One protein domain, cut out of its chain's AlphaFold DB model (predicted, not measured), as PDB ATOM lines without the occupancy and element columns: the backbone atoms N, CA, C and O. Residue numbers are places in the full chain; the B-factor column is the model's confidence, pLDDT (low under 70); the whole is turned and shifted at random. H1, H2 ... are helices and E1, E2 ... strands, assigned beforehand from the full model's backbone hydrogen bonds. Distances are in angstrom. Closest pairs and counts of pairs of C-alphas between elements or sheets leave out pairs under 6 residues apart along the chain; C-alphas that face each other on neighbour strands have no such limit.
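What this domain is: This is residues 4 to 52 and 80 to 141 of the 141 residues of an uncharacterized protein of Chitinophaga sp. CF418 (UniProt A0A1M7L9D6). A strongly twisted, curled sheet of five strands has H2 and H3 side by side over one face and no named helix over the other; H1 crosses H3 on the side away from the sheet. The printed part has 111 residues, with three named helices and five named strands in the order H1 H2 E1 E2 E3 E4 E5 H3. The antiparallel sheet runs E4 E3 E2 E1 E5, and the class is mixed, helices and strands. The whole is compact, with a radius of gyration of the C-alphas of 13.5 A, yet elongated, spanning 45 by 28 by 26 A.

Where its parts are: H1, residues 4 to 17, begins at C-alpha 4 (362.371, 306.378, 212.177) and is 19.8 A long. H2, residues 27 to 40, is 20.0 A long. E1 is residues 45 to 49. E2, residues 83 to 93, measures 21.0 A and bends by 89 degrees at residue 86. E3, residues 97 to 104, measures 20.9 A. E4 is residues 110 to 114 and E5 118 to 120. H3, residues 126 to 140, is 21.3 A long and ends at C-alpha 140 (362.969, 320.406, 213.368).

How they stand to each other: E2, E3 and E4 form a meander, each strand the antiparallel neighbour of the one before, with N 111 and O 102 at 3.0 A and N 89 and O 99 at 2.8 A. E1 pairs with E2 (N 47 and O 83, 2.9 A) and E5 (N 48 and O 119, 2.9 A). H2 is over E3 and E2, at a height over the sheet of 9.7 A. H3, on the same face, is over E5 at 8.0 A, only just not over E1, on which 2 of its C-alphas fall. H2 and H3 touch, closest at the C-alphas of Leu 37 and Leu 130, 6.9 A, at a shallow tilt of 11 degrees, opposite ways. H1 is not on the sheet; it touches residues 132 to 137 of H3, about perpendicular at 83 degrees, closest at the C-alphas of Asn 8 and Asp 133, 5.6 A. In H1, H2 and H3 every O i to N i+4 pair is within hydrogen-bond range.

The domain as a whole: The C-alphas farthest apart, of Asp 21 and Asp 107, are 45.0 A apart. Residues 53 to 79 are not printed; C-alphas 52 and 80 are 8.0 A apart across this cut. Of the links printed whole, H1 to H2 is short and the others are tight. Mean pLDDT of the printed part is 95.5, and no printed residue is under 70.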
ATOM      1  N   ARG A   4     363.755 305.885 212.257       84.31
ATOM      2  CA  ARG A   4     362.371 306.378 212.177       84.31
ATOM      3  C   ARG A   4     362.318 307.884 211.913       84.31
ATOM      4  O   ARG A   4     361.578 308.308 211.035       84.31
ATOM      5  N   LEU A   5     363.143 308.670 212.607       84.94
ATOM      6  CA  LEU A   5     363.234 310.115 212.388       84.94
ATOM      7  C   LEU A   5     363.672 310.435 210.951       84.94
ATOM      8  O   LEU A   5     363.024 311.234 210.285       84.94
ATOM      9  N   ASN A   6     364.674 309.723 210.427       88.31
ATOM     10  CA  ASN A   6     365.115 309.895 209.036       88.31
ATOM     11  C   ASN A   6     363.999 309.583 208.022       88.31
ATOM     12  O   ASN A   6     363.911 310.220 206.975       88.31
ATOM     13  N   GLN A   7     363.142 308.597 208.311       91.62
ATOM     14  CA  GLN A   7     361.995 308.275 207.456       91.62
ATOM     15  C   GLN A   7     360.921 309.369 207.491       91.62
ATOM     16  O   GLN A   7     360.354 309.669 206.443       91.62
ATOM     17  N   ASN A   8     360.666 309.965 208.660       90.25
ATOM     18  CA  ASN A   8     359.753 311.102 208.803       90.25
ATOM     19  C   ASN A   8     360.264 312.309 208.012       90.25
ATOM     20  O   ASN A   8     359.557 312.795 207.135       90.25
ATOM     21  N   ILE A   9     361.520 312.707 208.237       92.44
ATOM     22  CA  ILE A   9     362.185 313.808 207.524       92.44
ATOM     23  C   ILE A   9     362.062 313.627 206.010       92.44
ATOM     24  O   ILE A   9     361.575 314.514 205.319       92.44
ATOM     25  N   LYS A  10     362.365 312.428 205.495       93.06
ATOM     26  CA  LYS A  10     362.256 312.150 204.059       93.06
ATOM     27  C   LYS A  10     360.835 312.338 203.514       93.06
ATOM     28  O   LYS A  10     360.683 312.859 202.413       93.06
ATOM     29  N   ARG A  11     359.796 311.900 204.238       94.50
ATOM     30  CA  ARG A  11     358.399 312.107 203.808       94.50
ATOM     31  C   ARG A  11     358.009 313.582 203.844       94.50
ATOM     32  O   ARG A  11     357.350 314.041 202.916       94.50
ATOM     33  N   ILE A  12     358.429 314.305 204.880       93.75
ATOM     34  CA  ILE A  12     358.162 315.737 205.064       93.75
ATOM     35  C   ILE A  12     358.801 316.551 203.933       93.75
ATOM     36  O   ILE A  12     358.123 317.351 203.296       93.75
ATOM     37  N   GLU A  13     360.076 316.304 203.635       91.75
ATOM     38  CA  GLU A  13     360.789 316.967 202.540       91.75
ATOM     39  C   GLU A  13     360.134 316.661 201.196       91.75
ATOM     40  O   GLU A  13     359.829 317.572 200.439       91.75
ATOM     41  N   GLN A  14     359.815 315.394 200.920       92.62
ATOM     42  CA  GLN A  14     359.105 315.033 199.691       92.62
ATOM     43  C   GLN A  14     357.741 315.723 199.570       92.62
ATOM     44  O   GLN A  14     357.353 316.110 198.471       92.62
ATOM     45  N   LEU A  15     357.012 315.887 200.675       93.56
ATOM     46  CA  LEU A  15     355.725 316.577 200.693       93.56
ATOM     47  C   LEU A  15     355.879 318.079 200.408       93.56
ATOM     48  O   LEU A  15     355.139 318.623 199.587       93.56
ATOM     49  N   LEU A  16     356.816 318.747 201.086       92.06
ATOM     50  CA  LEU A  16     356.941 320.206 201.065       92.06
ATOM     51  C   LEU A  16     357.794 320.723 199.904       92.06
ATOM     52  O   LEU A  16     357.412 321.718 199.290       92.06
ATOM     53  N   SER A  17     358.883 320.046 199.537       90.69
ATOM     54  CA  SER A  17     359.771 320.454 198.434       90.69
ATOM     55  C   SER A  17     359.100 320.410 197.063       90.69
ATOM     56  O   SER A  17     359.538 321.088 196.142       90.69
ATOM     57  N   ASN A  18     357.990 319.679 196.920       88.56
ATOM     58  CA  ASN A  18     357.163 319.740 195.712       88.56
ATOM     59  C   ASN A  18     356.470 321.101 195.524       88.56
ATOM     60  O   ASN A  18     355.922 321.364 194.453       88.56
ATOM     61  N   ARG A  19     356.429 321.939 196.567       90.81
ATOM     62  CA  ARG A  19     355.683 323.200 196.576       90.81
ATOM     63  C   ARG A  19     356.472 324.401 197.089       90.81
ATOM     64  O   ARG A  19     356.132 325.523 196.724       90.81
ATOM     65  N   PHE A  20     357.485 324.182 197.920       93.12
ATOM     66  CA  PHE A  20     358.267 325.231 198.559       93.12
ATOM     67  C   PHE A  20     359.762 324.929 198.457       93.12
ATOM     68  O   PHE A  20     360.202 323.847 198.836       93.12
ATOM     69  N   ASP A  21     360.553 325.920 198.045       89.62
ATOM     70  CA  ASP A  21     362.022 325.820 198.049       89.62
ATOM     71  C   ASP A  21     362.602 325.822 199.470       89.62
ATOM     72  O   ASP A  21     363.702 325.329 199.714       89.62
ATOM     73  N   ASN A  22     361.851 326.380 200.422       88.69
ATOM     74  CA  ASN A  22     362.197 326.408 201.835       88.69
ATOM     75  C   ASN A  22     361.072 325.762 202.656       88.69
ATOM     76  O   ASN A  22     359.916 326.189 202.611       88.69
ATOM     77  N   VAL A  23     361.434 324.732 203.411       90.75
ATOM     78  CA  VAL A  23     360.521 323.903 204.204       90.75
ATOM     79  C   VAL A  23     360.406 324.352 205.670       90.75
ATOM     80  O   VAL A  23     359.702 323.698 206.434       90.75
ATOM     81  N   SER A  24     361.062 325.452 206.063       91.81
ATOM     82  CA  SER A  24     360.993 326.033 207.414       91.81
ATOM     83  C   SER A  24     359.581 326.393 207.854       91.81
ATOM     84  O   SER A  24     358.742 326.756 207.025       91.81
ATOM     85  N   LYS A  25     359.357 326.367 209.174       91.56
ATOM     86  CA  LYS A  25     358.119 326.814 209.822       91.56
ATOM     87  C   LYS A  25     357.796 328.270 209.486       91.56
ATOM     88  O   LYS A  25     358.358 329.195 210.059       91.56
ATOM     89  N   ARG A  26     356.878 328.466 208.543       92.81
ATOM     90  CA  ARG A  26     356.337 329.772 208.150       92.81
ATOM     91  C   ARG A  26     354.823 329.685 207.962       92.81
ATOM     92  O   ARG A  26     354.310 328.579 207.736       92.81
ATOM     93  N   PRO A  27     354.091 330.810 208.004       94.06
ATOM     94  CA  PRO A  27     352.641 330.805 207.833       94.06
ATOM     95  C   PRO A  27     352.171 330.036 206.587       94.06
ATOM     96  O   PRO A  27     351.253 329.221 206.664       94.06
ATOM     97  N   GLU A  28     352.832 330.206 205.442       94.31
ATOM     98  CA  GLU A  28     352.467 329.543 204.187       94.31
ATOM     99  C   GLU A  28     352.661 328.019 204.216       94.31
ATOM    100  O   GLU A  28     351.804 327.275 203.726       94.31
ATOM    101  N   THR A  29     353.751 327.534 204.816       94.94
ATOM    102  CA  THR A  29     354.023 326.096 204.942       94.94
ATOM    103  C   THR A  29     353.089 325.464 205.964       94.94
ATOM    104  O   THR A  29     352.593 324.364 205.739       94.94
ATOM    105  N   LEU A  30     352.786 326.182 207.049       95.38
ATOM    106  CA  LEU A  30     351.882 325.743 208.106       95.38
ATOM    107  C   LEU A  30     350.444 325.613 207.585       95.38
ATOM    108  O   LEU A  30     349.799 324.587 207.802       95.38
ATOM    109  N   LEU A  31     349.956 326.598 206.824       95.12
ATOM    110  CA  LEU A  31     348.633 326.548 206.189       95.12
ATOM    111  C   LEU A  31     348.526 325.438 205.136       95.12
ATOM    112  O   LEU A  31     347.480 324.790 205.009       95.12
ATOM    113  N   PHE A  32     349.604 325.179 204.394       95.81
ATOM    114  CA  PHE A  32     349.655 324.035 203.489       95.81
ATOM    115  C   PHE A  32     349.606 322.710 204.256       95.81
ATOM    116  O   PHE A  32     348.785 321.853 203.923       95.81
ATOM    117  N   PHE A  33     350.421 322.553 205.304       95.44
ATOM    118  CA  PHE A  33     350.436 321.345 206.131       95.44
ATOM    119  C   PHE A  33     349.067 321.112 206.782       95.44
ATOM    120  O   PHE A  33     348.562 319.993 206.755       95.44
ATOM    121  N   LYS A  34     348.408 322.173 207.265       96.94
ATOM    122  CA  LYS A  34     347.022 322.132 207.755       96.94
ATOM    123  C   LYS A  34     346.074 321.554 206.712       96.94
ATOM    124  O   LYS A  34     345.365 320.597 206.998       96.94
ATOM    125  N   SER A  35     346.097 322.109 205.502       96.69
ATOM    126  CA  SER A  35     345.229 321.671 204.403       96.69
ATOM    127  C   SER A  35     345.497 320.212 204.022       96.69
ATOM    128  O   SER A  35     344.568 319.443 203.787       96.69
ATOM    129  N   TYR A  36     346.771 319.808 204.010       97.25
ATOM    130  CA  TYR A  36     347.178 318.427 203.780       97.25
ATOM    131  C   TYR A  36     346.652 317.487 204.874       97.25
ATOM    132  O   TYR A  36     346.078 316.445 204.557       97.25
ATOM    133  N   LEU A  37     346.784 317.852 206.150       97.75
ATOM    134  CA  LEU A  37     346.246 317.067 207.261       97.75
ATOM    135  C   LEU A  37     344.722 316.958 207.175       97.75
ATOM    136  O   LEU A  37     344.197 315.855 207.247       97.75
ATOM    137  N   GLU A  38     344.007 318.061 206.962       97.06
ATOM    138  CA  GLU A  38     342.540 318.062 206.858       97.06
ATOM    139  C   GLU A  38     342.025 317.185 205.706       97.06
ATOM    140  O   GLU A  38     340.981 316.554 205.848       97.06
ATOM    141  N   ALA A  39     342.765 317.097 204.597       97.19
ATOM    142  CA  ALA A  39     342.404 316.259 203.455       97.19
ATOM    143  C   ALA A  39     342.685 314.758 203.662       97.19
ATOM    144  O   ALA A  39     342.053 313.925 203.012       97.19
ATOM    145  N   ASN A  40     343.639 314.402 204.530       97.69
ATOM    146  CA  ASN A  40     344.121 313.023 204.680       97.69
ATOM    147  C   ASN A  40     343.730 312.369 206.015       97.69
ATOM    148  O   ASN A  40     343.714 311.141 206.116       97.69
ATOM    149  N   LEU A  41     343.406 313.161 207.038       97.31
ATOM    150  CA  LEU A  41     342.932 312.671 208.328       97.31
ATOM    151  C   LEU A  41     341.464 312.245 208.243       97.31
ATOM    152  O   LEU A  41     340.604 312.971 207.746       97.31
ATOM    153  N   LYS A  42     341.157 311.071 208.799       96.69
ATOM    154  CA  LYS A  42     339.782 310.581 208.929       96.69
ATOM    155  C   LYS A  42     339.253 310.877 210.323       96.69
ATOM    156  O   LYS A  42     339.567 310.173 211.275       96.69
ATOM    157  N   PHE A  43     338.441 311.921 210.435       95.06
ATOM    158  CA  PHE A  43     337.778 312.278 211.687       95.06
ATOM    159  C   PHE A  43     336.554 311.384 211.973       95.06
ATOM    160  O   PHE A  43     335.880 310.961 211.031       95.06
ATOM    161  N   PRO A  44     336.202 311.152 213.253       96.06
ATOM    162  CA  PRO A  44     336.935 311.554 214.457       96.06
ATOM    163  C   PRO A  44     338.183 310.696 214.721       96.06
ATOM    164  O   PRO A  44     338.223 309.522 214.366       96.06
ATOM    165  N   ILE A  45     339.179 311.275 215.399       97.44
ATOM    166  CA  ILE A  45     340.428 310.597 215.781       97.44
ATOM    167  C   ILE A  45     340.584 310.654 217.298       97.44
ATOM    168  O   ILE A  45     340.402 311.707 217.910       97.44
ATOM    169  N   HIS A  46     340.963 309.530 217.905       98.56
ATOM    170  CA  HIS A  46     341.414 309.517 219.291       98.56
ATOM    171  C   HIS A  46     342.899 309.865 219.363       98.56
ATOM    172  O   HIS A  46     343.731 309.165 218.776       98.56
ATOM    173  N   ILE A  47     343.219 310.926 220.097       98.62
ATOM    174  CA  ILE A  47     344.579 311.437 220.276       98.62
ATOM    175  C   ILE A  47     344.934 311.553 221.763       98.62
ATOM    176  O   ILE A  47     344.048 311.602 222.617       98.62
ATOM    177  N   THR A  48     346.227 311.585 222.060       98.81
ATOM    178  CA  THR A  48     346.824 311.723 223.401       98.81
ATOM    179  C   THR A  48     348.086 312.580 223.282       98.81
ATOM    180  O   THR A  48     348.600 312.741 222.170       98.81
ATOM    181  N   GLY A  49     348.588 313.128 224.389       98.25
ATOM    182  CA  GLY A  49     349.851 313.870 224.381       98.25
ATOM    183  C   GLY A  49     351.048 312.985 224.010       98.25
ATOM    184  O   GLY A  49     351.070 311.778 224.288       98.25
ATOM    185  N   ILE A  50     352.032 313.567 223.330       97.50
ATOM    186  CA  ILE A  50     353.310 312.921 223.009       97.50
ATOM    187  C   ILE A  50     354.140 312.774 224.285       97.50
ATOM    188  O   ILE A  50     354.602 311.662 224.565       97.50
ATOM    189  N   GLU A  51     354.256 313.870 225.031       95.88
ATOM    190  CA  GLU A  51     354.976 314.049 226.293       95.88
ATOM    191  C   GLU A  51     354.191 314.983 227.223       95.88
ATOM    192  O   GLU A  51     353.093 315.416 226.862       95.88
ATOM    193  N   ASP A  52     354.702 315.214 228.432       96.56
ATOM    194  CA  ASP A  52     354.046 316.061 229.421       96.56
ATOM    195  C   ASP A  52     353.813 317.486 228.917       96.56
ATOM    196  O   ASP A  52     354.648 318.069 228.236       96.56
ATOM    197  N   SER A  80     348.414 312.270 229.359       97.31
ATOM    198  CA  SER A  80     347.884 310.924 229.588       97.31
ATOM    199  C   SER A  80     346.380 310.777 229.319       97.31
ATOM    200  O   SER A  80     345.857 309.662 229.354       97.31
ATOM    201  N   ASP A  81     345.667 311.878 229.073       98.56
ATOM    202  CA  ASP A  81     344.251 311.835 228.729       98.56
ATOM    203  C   ASP A  81     344.050 311.388 227.275       98.56
ATOM    204  O   ASP A  81     344.788 311.771 226.368       98.56
ATOM    205  N   ILE A  82     342.966 310.645 227.037       98.75
ATOM    206  CA  ILE A  82     342.499 310.369 225.677       98.75
ATOM    207  C   ILE A  82     341.452 311.405 225.285       98.75
ATOM    208  O   ILE A  82     340.438 311.612 225.965       98.75
ATOM    209  N   PHE A  83     341.675 312.006 224.127       98.75
ATOM    210  CA  PHE A  83     340.868 313.069 223.572       98.75
ATOM    211  C   PHE A  83     340.229 312.650 222.251       98.75
ATOM    212  O   PHE A  83     340.858 312.021 221.406       98.75
ATOM    213  N   ASN A  84     338.980 313.053 222.047       98.50
ATOM    214  CA  ASN A  84     338.316 312.993 220.755       98.50
ATOM    215  C   ASN A  84     338.581 314.284 219.971       98.50
ATOM    216  O   ASN A  84     338.151 315.361 220.400       98.50
ATOM    217  N   MET A  85     339.247 314.166 218.825       98.00
ATOM    218  CA  MET A  85     339.502 315.247 217.874       98.00
ATOM    219  C   MET A  85     338.563 315.121 216.674       98.00
ATOM    220  O   MET A  85     338.523 314.085 216.013       98.00
ATOM    221  N   ILE A  86     337.837 316.197 216.367       95.81
ATOM    222  CA  ILE A  86     336.882 316.231 215.243       95.81
ATOM    223  C   ILE A  86     337.303 317.165 214.104       95.81
ATOM    224  O   ILE A  86     336.721 317.090 213.028       95.81
ATOM    225  N   ARG A  87     338.257 318.072 214.353       94.69
ATOM    226  CA  ARG A  87     338.811 319.012 213.366       94.69
ATOM    227  C   ARG A  87     340.083 319.674 213.887       94.69
ATOM    228  O   ARG A  87     340.268 319.760 215.101       94.69
ATOM    229  N   ILE A  88     340.884 320.210 212.972       97.50
ATOM    230  CA  ILE A  88     341.936 321.187 213.282       97.50
ATOM    231  C   ILE A  88     341.272 322.562 213.470       97.50
ATOM    232  O   ILE A  88     340.244 322.866 212.858       97.50
ATOM    233  N   ASP A  89     341.794 323.371 214.385       96.31
ATOM    234  CA  ASP A  89     341.325 324.734 214.618       96.31
ATOM    235  C   ASP A  89     341.708 325.642 213.433       96.31
ATOM    236  O   ASP A  89     342.797 325.498 212.876       96.31
ATOM    237  N   PRO A  90     340.841 326.578 213.003       93.88
ATOM    238  CA  PRO A  90     341.259 327.644 212.098       93.88
ATOM    239  C   PRO A  90     342.396 328.507 212.660       93.88
ATOM    240  O   PRO A  90     343.174 329.049 211.879       93.88
ATOM    241  N   TYR A  91     342.474 328.642 213.988       94.00
ATOM    242  CA  TYR A  91     343.558 329.343 214.665       94.00
ATOM    243  C   TYR A  91     344.864 328.541 214.628       94.00
ATOM    244  O   TYR A  91     344.877 327.329 214.866       94.00
ATOM    245  N   PHE A  92     345.963 329.250 214.392       94.88
ATOM    246  CA  PHE A  92     347.319 328.761 214.566       94.88
ATOM    247  C   PHE A  92     348.190 329.863 215.164       94.88
ATOM    248  O   PHE A  92     347.840 331.042 215.102       94.88
ATOM    249  N   ASP A  93     349.322 329.451 215.706       93.62
ATOM    250  CA  ASP A  93     350.368 330.303 216.248       93.62
ATOM    251  C   ASP A  93     351.708 329.899 215.610       93.62
ATOM    252  O   ASP A  93     351.861 328.753 215.189       93.62
ATOM    253  N   GLU A  94     352.663 330.811 215.461       89.31
ATOM    254  CA  GLU A  94     353.957 330.467 214.847       89.31
ATOM    255  C   GLU A  94     354.869 329.694 215.813       89.31
ATOM    256  O   GLU A  94     355.601 328.804 215.372       89.31
ATOM    257  N   ASP A  95     354.754 329.962 217.117       91.25
ATOM    258  CA  ASP A  95     355.544 329.333 218.177       91.25
ATOM    259  C   ASP A  95     354.938 327.993 218.623       91.25
ATOM    260  O   ASP A  95     355.675 327.060 218.942       91.25
ATOM    261  N   PHE A  96     353.605 327.858 218.581       94.06
ATOM    262  CA  PHE A  96     352.883 326.629 218.974       94.06
ATOM    263  C   PHE A  96     352.266 325.839 217.807       94.06
ATOM    264  O   PHE A  96     351.808 324.704 217.969       94.06
ATOM    265  N   GLY A  97     352.241 326.411 216.608       96.38
ATOM    266  CA  GLY A  97     351.750 325.759 215.402       96.38
ATOM    267  C   GLY A  97     350.225 325.700 215.296       96.38
ATOM    268  O   GLY A  97     349.477 326.555 215.766       96.38
ATOM    269  N   LEU A  98     349.741 324.667 214.609       97.94
ATOM    270  CA  LEU A  98     348.325 324.331 214.497       97.94
ATOM    271  C   LEU A  98     347.742 323.945 215.848       97.94
ATOM    272  O   LEU A  98     348.355 323.183 216.586       97.94
ATOM    273  N   PHE A  99     346.505 324.359 216.111       98.06
ATOM    274  CA  PHE A  99     345.748 323.917 217.278       98.06
ATOM    275  C   PHE A  99     344.647 322.931 216.897       98.06
ATOM    276  O   PHE A  99     344.182 322.871 215.759       98.06
ATOM    277  N   THR A 100     344.177 322.163 217.873       96.81
ATOM    278  CA  THR A 100     343.012 321.289 217.738       96.81
ATOM    279  C   THR A 100     342.027 321.511 218.875       96.81
ATOM    280  O   THR A 100     342.411 321.670 220.035       96.81
ATOM    281  N   LYS A 101     340.729 321.509 218.546       95.56
ATOM    282  CA  LYS A 101     339.662 321.492 219.553       95.56
ATOM    283  C   LYS A 101     339.305 320.054 219.859       95.56
ATOM    284  O   LYS A 101     338.836 319.316 218.989       95.56
ATOM    285  N   VAL A 102     339.452 319.690 221.123       97.50
ATOM    286  CA  VAL A 102     339.282 318.320 221.577       97.50
ATOM    287  C   VAL A 102     338.274 318.199 222.703       97.50
ATOM    288  O   VAL A 102     338.011 319.148 223.441       97.50
ATOM    289  N   THR A 103     337.705 317.007 222.841       98.50
ATOM    290  CA  THR A 103     336.864 316.629 223.980       98.50
ATOM    291  C   THR A 103     337.496 315.453 224.704       98.50
ATOM    292  O   THR A 103     337.649 314.385 224.113       98.50
ATOM    293  N   ARG A 104     337.845 315.616 225.981       98.62
ATOM    294  CA  ARG A 104     338.371 314.526 226.805       98.62
ATOM    295  C   ARG A 104     337.320 313.432 226.968       98.62
ATOM    296  O   ARG A 104     336.155 313.713 227.257       98.62
ATOM    297  N   LEU A 105     337.710 312.175 226.767       98.38
ATOM    298  CA  LEU A 105     336.751 311.072 226.729       98.38
ATOM    299  C   LEU A 105     336.106 310.781 228.087       98.38
ATOM    300  O   LEU A 105     334.915 310.453 228.104       98.38
ATOM    301  N   SER A 106     336.862 310.920 229.180       97.88
ATOM    302  CA  SER A 106     336.452 310.534 230.537       97.88
ATOM    303  C   SER A 106     335.348 311.417 231.120       97.88
ATOM    304  O   SER A 106     334.426 310.898 231.742       97.88
ATOM    305  N   ASP A 107     335.403 312.731 230.896       97.75
ATOM    306  CA  ASP A 107     334.498 313.696 231.539       97.75
ATOM    307  C   ASP A 107     333.910 314.748 230.586       97.75
ATOM    308  O   ASP A 107     333.231 315.677 231.017       97.75
ATOM    309  N   LYS A 108     334.155 314.597 229.280       98.00
ATOM    310  CA  LYS A 108     333.631 315.451 228.202       98.00
ATOM    311  C   LYS A 108     334.055 316.919 228.278       98.00
ATOM    312  O   LYS A 108     333.486 317.750 227.562       98.00
ATOM    313  N   LYS A 109     335.074 317.257 229.075       97.94
ATOM    314  CA  LYS A 109     335.653 318.605 229.074       97.94
ATOM    315  C   LYS A 109     336.304 318.912 227.734       97.94
ATOM    316  O   LYS A 109     336.832 318.024 227.062       97.94
ATOM    317  N   ARG A 110     336.219 320.179 227.333       97.75
ATOM    318  CA  ARG A 110     336.718 320.665 226.047       97.75
ATOM    319  C   ARG A 110     337.984 321.473 226.253       97.75
ATOM    320  O   ARG A 110     338.033 322.297 227.160       97.75
ATOM    321  N   PHE A 111     338.953 321.260 225.375       97.31
ATOM    322  CA  PHE A 111     340.241 321.941 225.402       97.31
ATOM    323  C   PHE A 111     340.636 322.362 223.987       97.31
ATOM    324  O   PHE A 111     340.148 321.803 223.000       97.31
ATOM    325  N   GLN A 112     341.511 323.356 223.909       96.94
ATOM    326  CA  GLN A 112     342.243 323.717 222.705       96.94
ATOM    327  C   GLN A 112     343.712 323.428 223.009       96.94
ATOM    328  O   GLN A 112     344.217 323.923 224.013       96.94
ATOM    329  N   LEU A 113     344.346 322.570 222.214       97.50
ATOM    330  CA  LEU A 113     345.712 322.098 222.455       97.50
ATOM    331  C   LEU A 113     346.554 322.254 221.184       97.50
ATOM    332  O   LEU A 113     345.985 322.087 220.094       97.50
ATOM    333  N   PRO A 114     347.861 322.553 221.295       97.50
ATOM    334  CA  PRO A 114     348.765 322.513 220.155       97.50
ATOM    335  C   PRO A 114     348.754 321.114 219.548       97.50
ATOM    336  O   PRO A 114     348.866 320.112 220.245       97.50
ATOM    337  N   LEU A 115     348.586 321.017 218.235       97.88
ATOM    338  CA  LEU A 115     348.581 319.743 217.521       97.88
ATOM    339  C   LEU A 115     349.978 319.113 217.505       97.88
ATOM    340  O   LEU A 115     350.086 317.900 217.356       97.88
ATOM    341  N   ALA A 116     351.029 319.930 217.655       97.38
ATOM    342  CA  ALA A 116     352.415 319.476 217.632       97.38
ATOM    343  C   ALA A 116     352.717 318.555 218.820       97.38
ATOM    344  O   ALA A 116     353.477 317.605 218.655       97.38
ATOM    345  N   ASP A 117     352.016 318.755 219.938       97.75
ATOM    346  CA  ASP A 117     352.177 317.995 221.181       97.75
ATOM    347  C   ASP A 117     351.306 316.731 221.216       97.75
ATOM    348  O   ASP A 117     351.257 316.025 222.224       97.75
ATOM    349  N   MET A 118     350.582 316.428 220.133       98.31
ATOM    350  CA  MET A 118     349.575 315.368 220.102       98.31
ATOM    351  C   MET A 118     349.929 314.264 219.106       98.31
ATOM    352  O   MET A 118     350.388 314.506 217.993       98.31
ATOM    353  N   LYS A 119     349.600 313.023 219.465       98.31
ATOM    354  CA  LYS A 119     349.686 311.845 218.589       98.31
ATOM    355  C   LYS A 119     348.383 311.060 218.598       98.31
ATOM    356  O   LYS A 119     347.622 311.107 219.564       98.31
ATOM    357  N   ALA A 120     348.133 310.288 217.543       98.44
ATOM    358  CA  ALA A 120     347.031 309.332 217.560       98.44
ATOM    359  C   ALA A 120     347.283 308.238 218.611       98.44
ATOM    360  O   ALA A 120     348.418 307.832 218.848       98.44
ATOM    361  N   VAL A 121     346.218 307.716 219.219       98.38
ATOM    362  CA  VAL A 121     346.328 306.602 220.182       98.38
ATOM    363  C   VAL A 121     346.738 305.300 219.485       98.38
ATOM    364  O   VAL A 121     347.479 304.495 220.043       98.38
ATOM    365  N   ASN A 122     346.264 305.072 218.257       97.62
ATOM    366  CA  ASN A 122     346.590 303.870 217.494       97.62
ATOM    367  C   ASN A 122     347.862 304.073 216.661       97.62
ATOM    368  O   ASN A 122     347.795 304.573 215.545       97.62
ATOM    369  N   GLU A 123     349.008 303.605 217.159       95.81
ATOM    370  CA  GLU A 123     350.307 303.792 216.488       95.81
ATOM    371  C   GLU A 123     350.450 303.111 215.123       95.81
ATOM    372  O   GLU A 123     351.373 303.409 214.366       95.81
ATOM    373  N   LYS A 124     349.545 302.186 214.794       95.88
ATOM    374  CA  LYS A 124     349.529 301.492 213.501       95.88
ATOM    375  C   LYS A 124     348.646 302.192 212.468       95.88
ATOM    376  O   LYS A 124     348.544 301.705 211.344       95.88
ATOM    377  N   SER A 125     347.963 303.275 212.843       96.62
ATOM    378  CA  SER A 125     347.023 303.954 211.959       96.62
ATOM    379  C   SER A 125     347.730 304.944 211.021       96.62
ATOM    380  O   SER A 125     348.775 305.498 211.378       96.62
ATOM    381  N   PRO A 126     347.171 305.209 209.826       96.81
ATOM    382  CA  PRO A 126     347.670 306.270 208.953       96.81
ATOM    383  C   PRO A 126     347.682 307.644 209.637       96.81
ATOM    384  O   PRO A 126     348.604 308.431 209.435       96.81
ATOM    385  N   GLU A 127     346.693 307.919 210.490       98.06
ATOM    386  CA  GLU A 127     346.564 309.174 211.235       98.06
ATOM    387  C   GLU A 127     347.726 309.381 212.206       98.06
ATOM    388  O   GLU A 127     348.209 310.503 212.329       98.06
ATOM    389  N   TYR A 128     348.223 308.315 212.847       97.69
ATOM    390  CA  TYR A 128     349.428 308.416 213.669       97.69
ATOM    391  C   TYR A 128     350.601 308.934 212.850       97.69
ATOM    392  O   TYR A 128     351.302 309.840 213.287       97.69
ATOM    393  N   GLN A 129     350.816 308.375 211.655       97.62
ATOM    394  CA  GLN A 129     351.937 308.775 210.815       97.62
ATOM    395  C   GLN A 129     351.812 310.230 210.350       97.62
ATOM    396  O   GLN A 129     352.805 310.954 210.366       97.62
ATOM    397  N   LEU A 130     350.607 310.657 209.974       98.00
ATOM    398  CA  LEU A 130     350.330 312.031 209.552       98.00
ATOM    399  C   LEU A 130     350.584 313.040 210.679       98.00
ATOM    400  O   LEU A 130     351.266 314.038 210.461       98.00
ATOM    401  N   LEU A 131     350.080 312.760 211.886       98.06
ATOM    402  CA  LEU A 131     350.304 313.612 213.056       98.06
ATOM    403  C   LEU A 131     351.780 313.619 213.469       98.06
ATOM    404  O   LEU A 131     352.340 314.677 213.724       98.06
ATOM    405  N   GLN A 132     352.442 312.461 213.433       97.25
ATOM    406  CA  GLN A 132     353.868 312.354 213.731       97.25
ATOM    407  C   GLN A 132     354.732 313.152 212.747       97.25
ATOM    408  O   GLN A 132     355.705 313.776 213.166       97.25
ATOM    409  N   ASP A 133     354.415 313.113 211.450       97.44
ATOM    410  CA  ASP A 133     355.144 313.876 210.433       97.44
ATOM    411  C   ASP A 133     354.970 315.382 210.657       97.44
ATOM    412  O   ASP A 133     355.945 316.124 210.562       97.44
ATOM    413  N   TYR A 134     353.770 315.825 211.041       97.75
ATOM    414  CA  TYR A 134     353.530 317.213 211.430       97.75
ATOM    415  C   TYR A 134     354.345 317.626 212.666       97.75
ATOM    416  O   TYR A 134     355.063 318.620 212.597       97.75
ATOM    417  N   SER A 135     354.309 316.859 213.761       97.12
ATOM    418  CA  SER A 135     355.078 317.174 214.978       97.12
ATOM    419  C   SER A 135     356.585 317.205 214.718       97.12
ATOM    420  O   SER A 135     357.288 318.099 215.178       97.12
ATOM    421  N   VAL A 136     357.102 316.256 213.931       96.00
ATOM    422  CA  VAL A 136     358.527 316.223 213.567       96.00
ATOM    423  C   VAL A 136     358.898 317.417 212.706       96.00
ATOM    424  O   VAL A 136     359.941 318.024 212.948       96.00
ATOM    425  N   TRP A 137     358.066 317.762 211.724       96.69
ATOM    426  CA  TRP A 137     358.285 318.954 210.919       96.69
ATOM    427  C   TRP A 137     358.325 320.203 211.806       96.69
ATOM    428  O   TRP A 137     359.291 320.962 211.762       96.69
ATOM    429  N   PHE A 138     357.330 320.351 212.681       96.12
ATOM    430  CA  PHE A 138     357.210 321.493 213.574       96.12
ATOM    431  C   PHE A 138     358.408 321.625 214.528       96.12
ATOM    432  O   PHE A 138     358.876 322.722 214.783       96.12
ATOM    433  N   ILE A 139     358.984 320.535 215.026       93.19
ATOM    434  CA  ILE A 139     360.120 320.632 215.959       93.19
ATOM    435  C   ILE A 139     361.451 320.922 215.238       93.19
ATOM    436  O   ILE A 139     362.325 321.566 215.813       93.19
ATOM    437  N   ASN A 140     361.636 320.461 213.995       91.88
ATOM    438  CA  ASN A 140     362.969 320.406 213.368       91.88
ATOM    439  C   ASN A 140     363.253 321.472 212.294       91.88
ATOM    440  O   ASN A 140     364.415 321.618 211.914       91.88
ATOM    441  N   TYR A 141     362.241 322.176 211.788       89.00
ATOM    442  CA  TYR A 141     362.366 323.120 210.662       89.00
ATOM    443  C   TYR A 141     362.048 324.562 211.041       89.00
ATOM    444  O   TYR A 141     362.454 325.479 210.290       89.00
TER     445      TYR A 141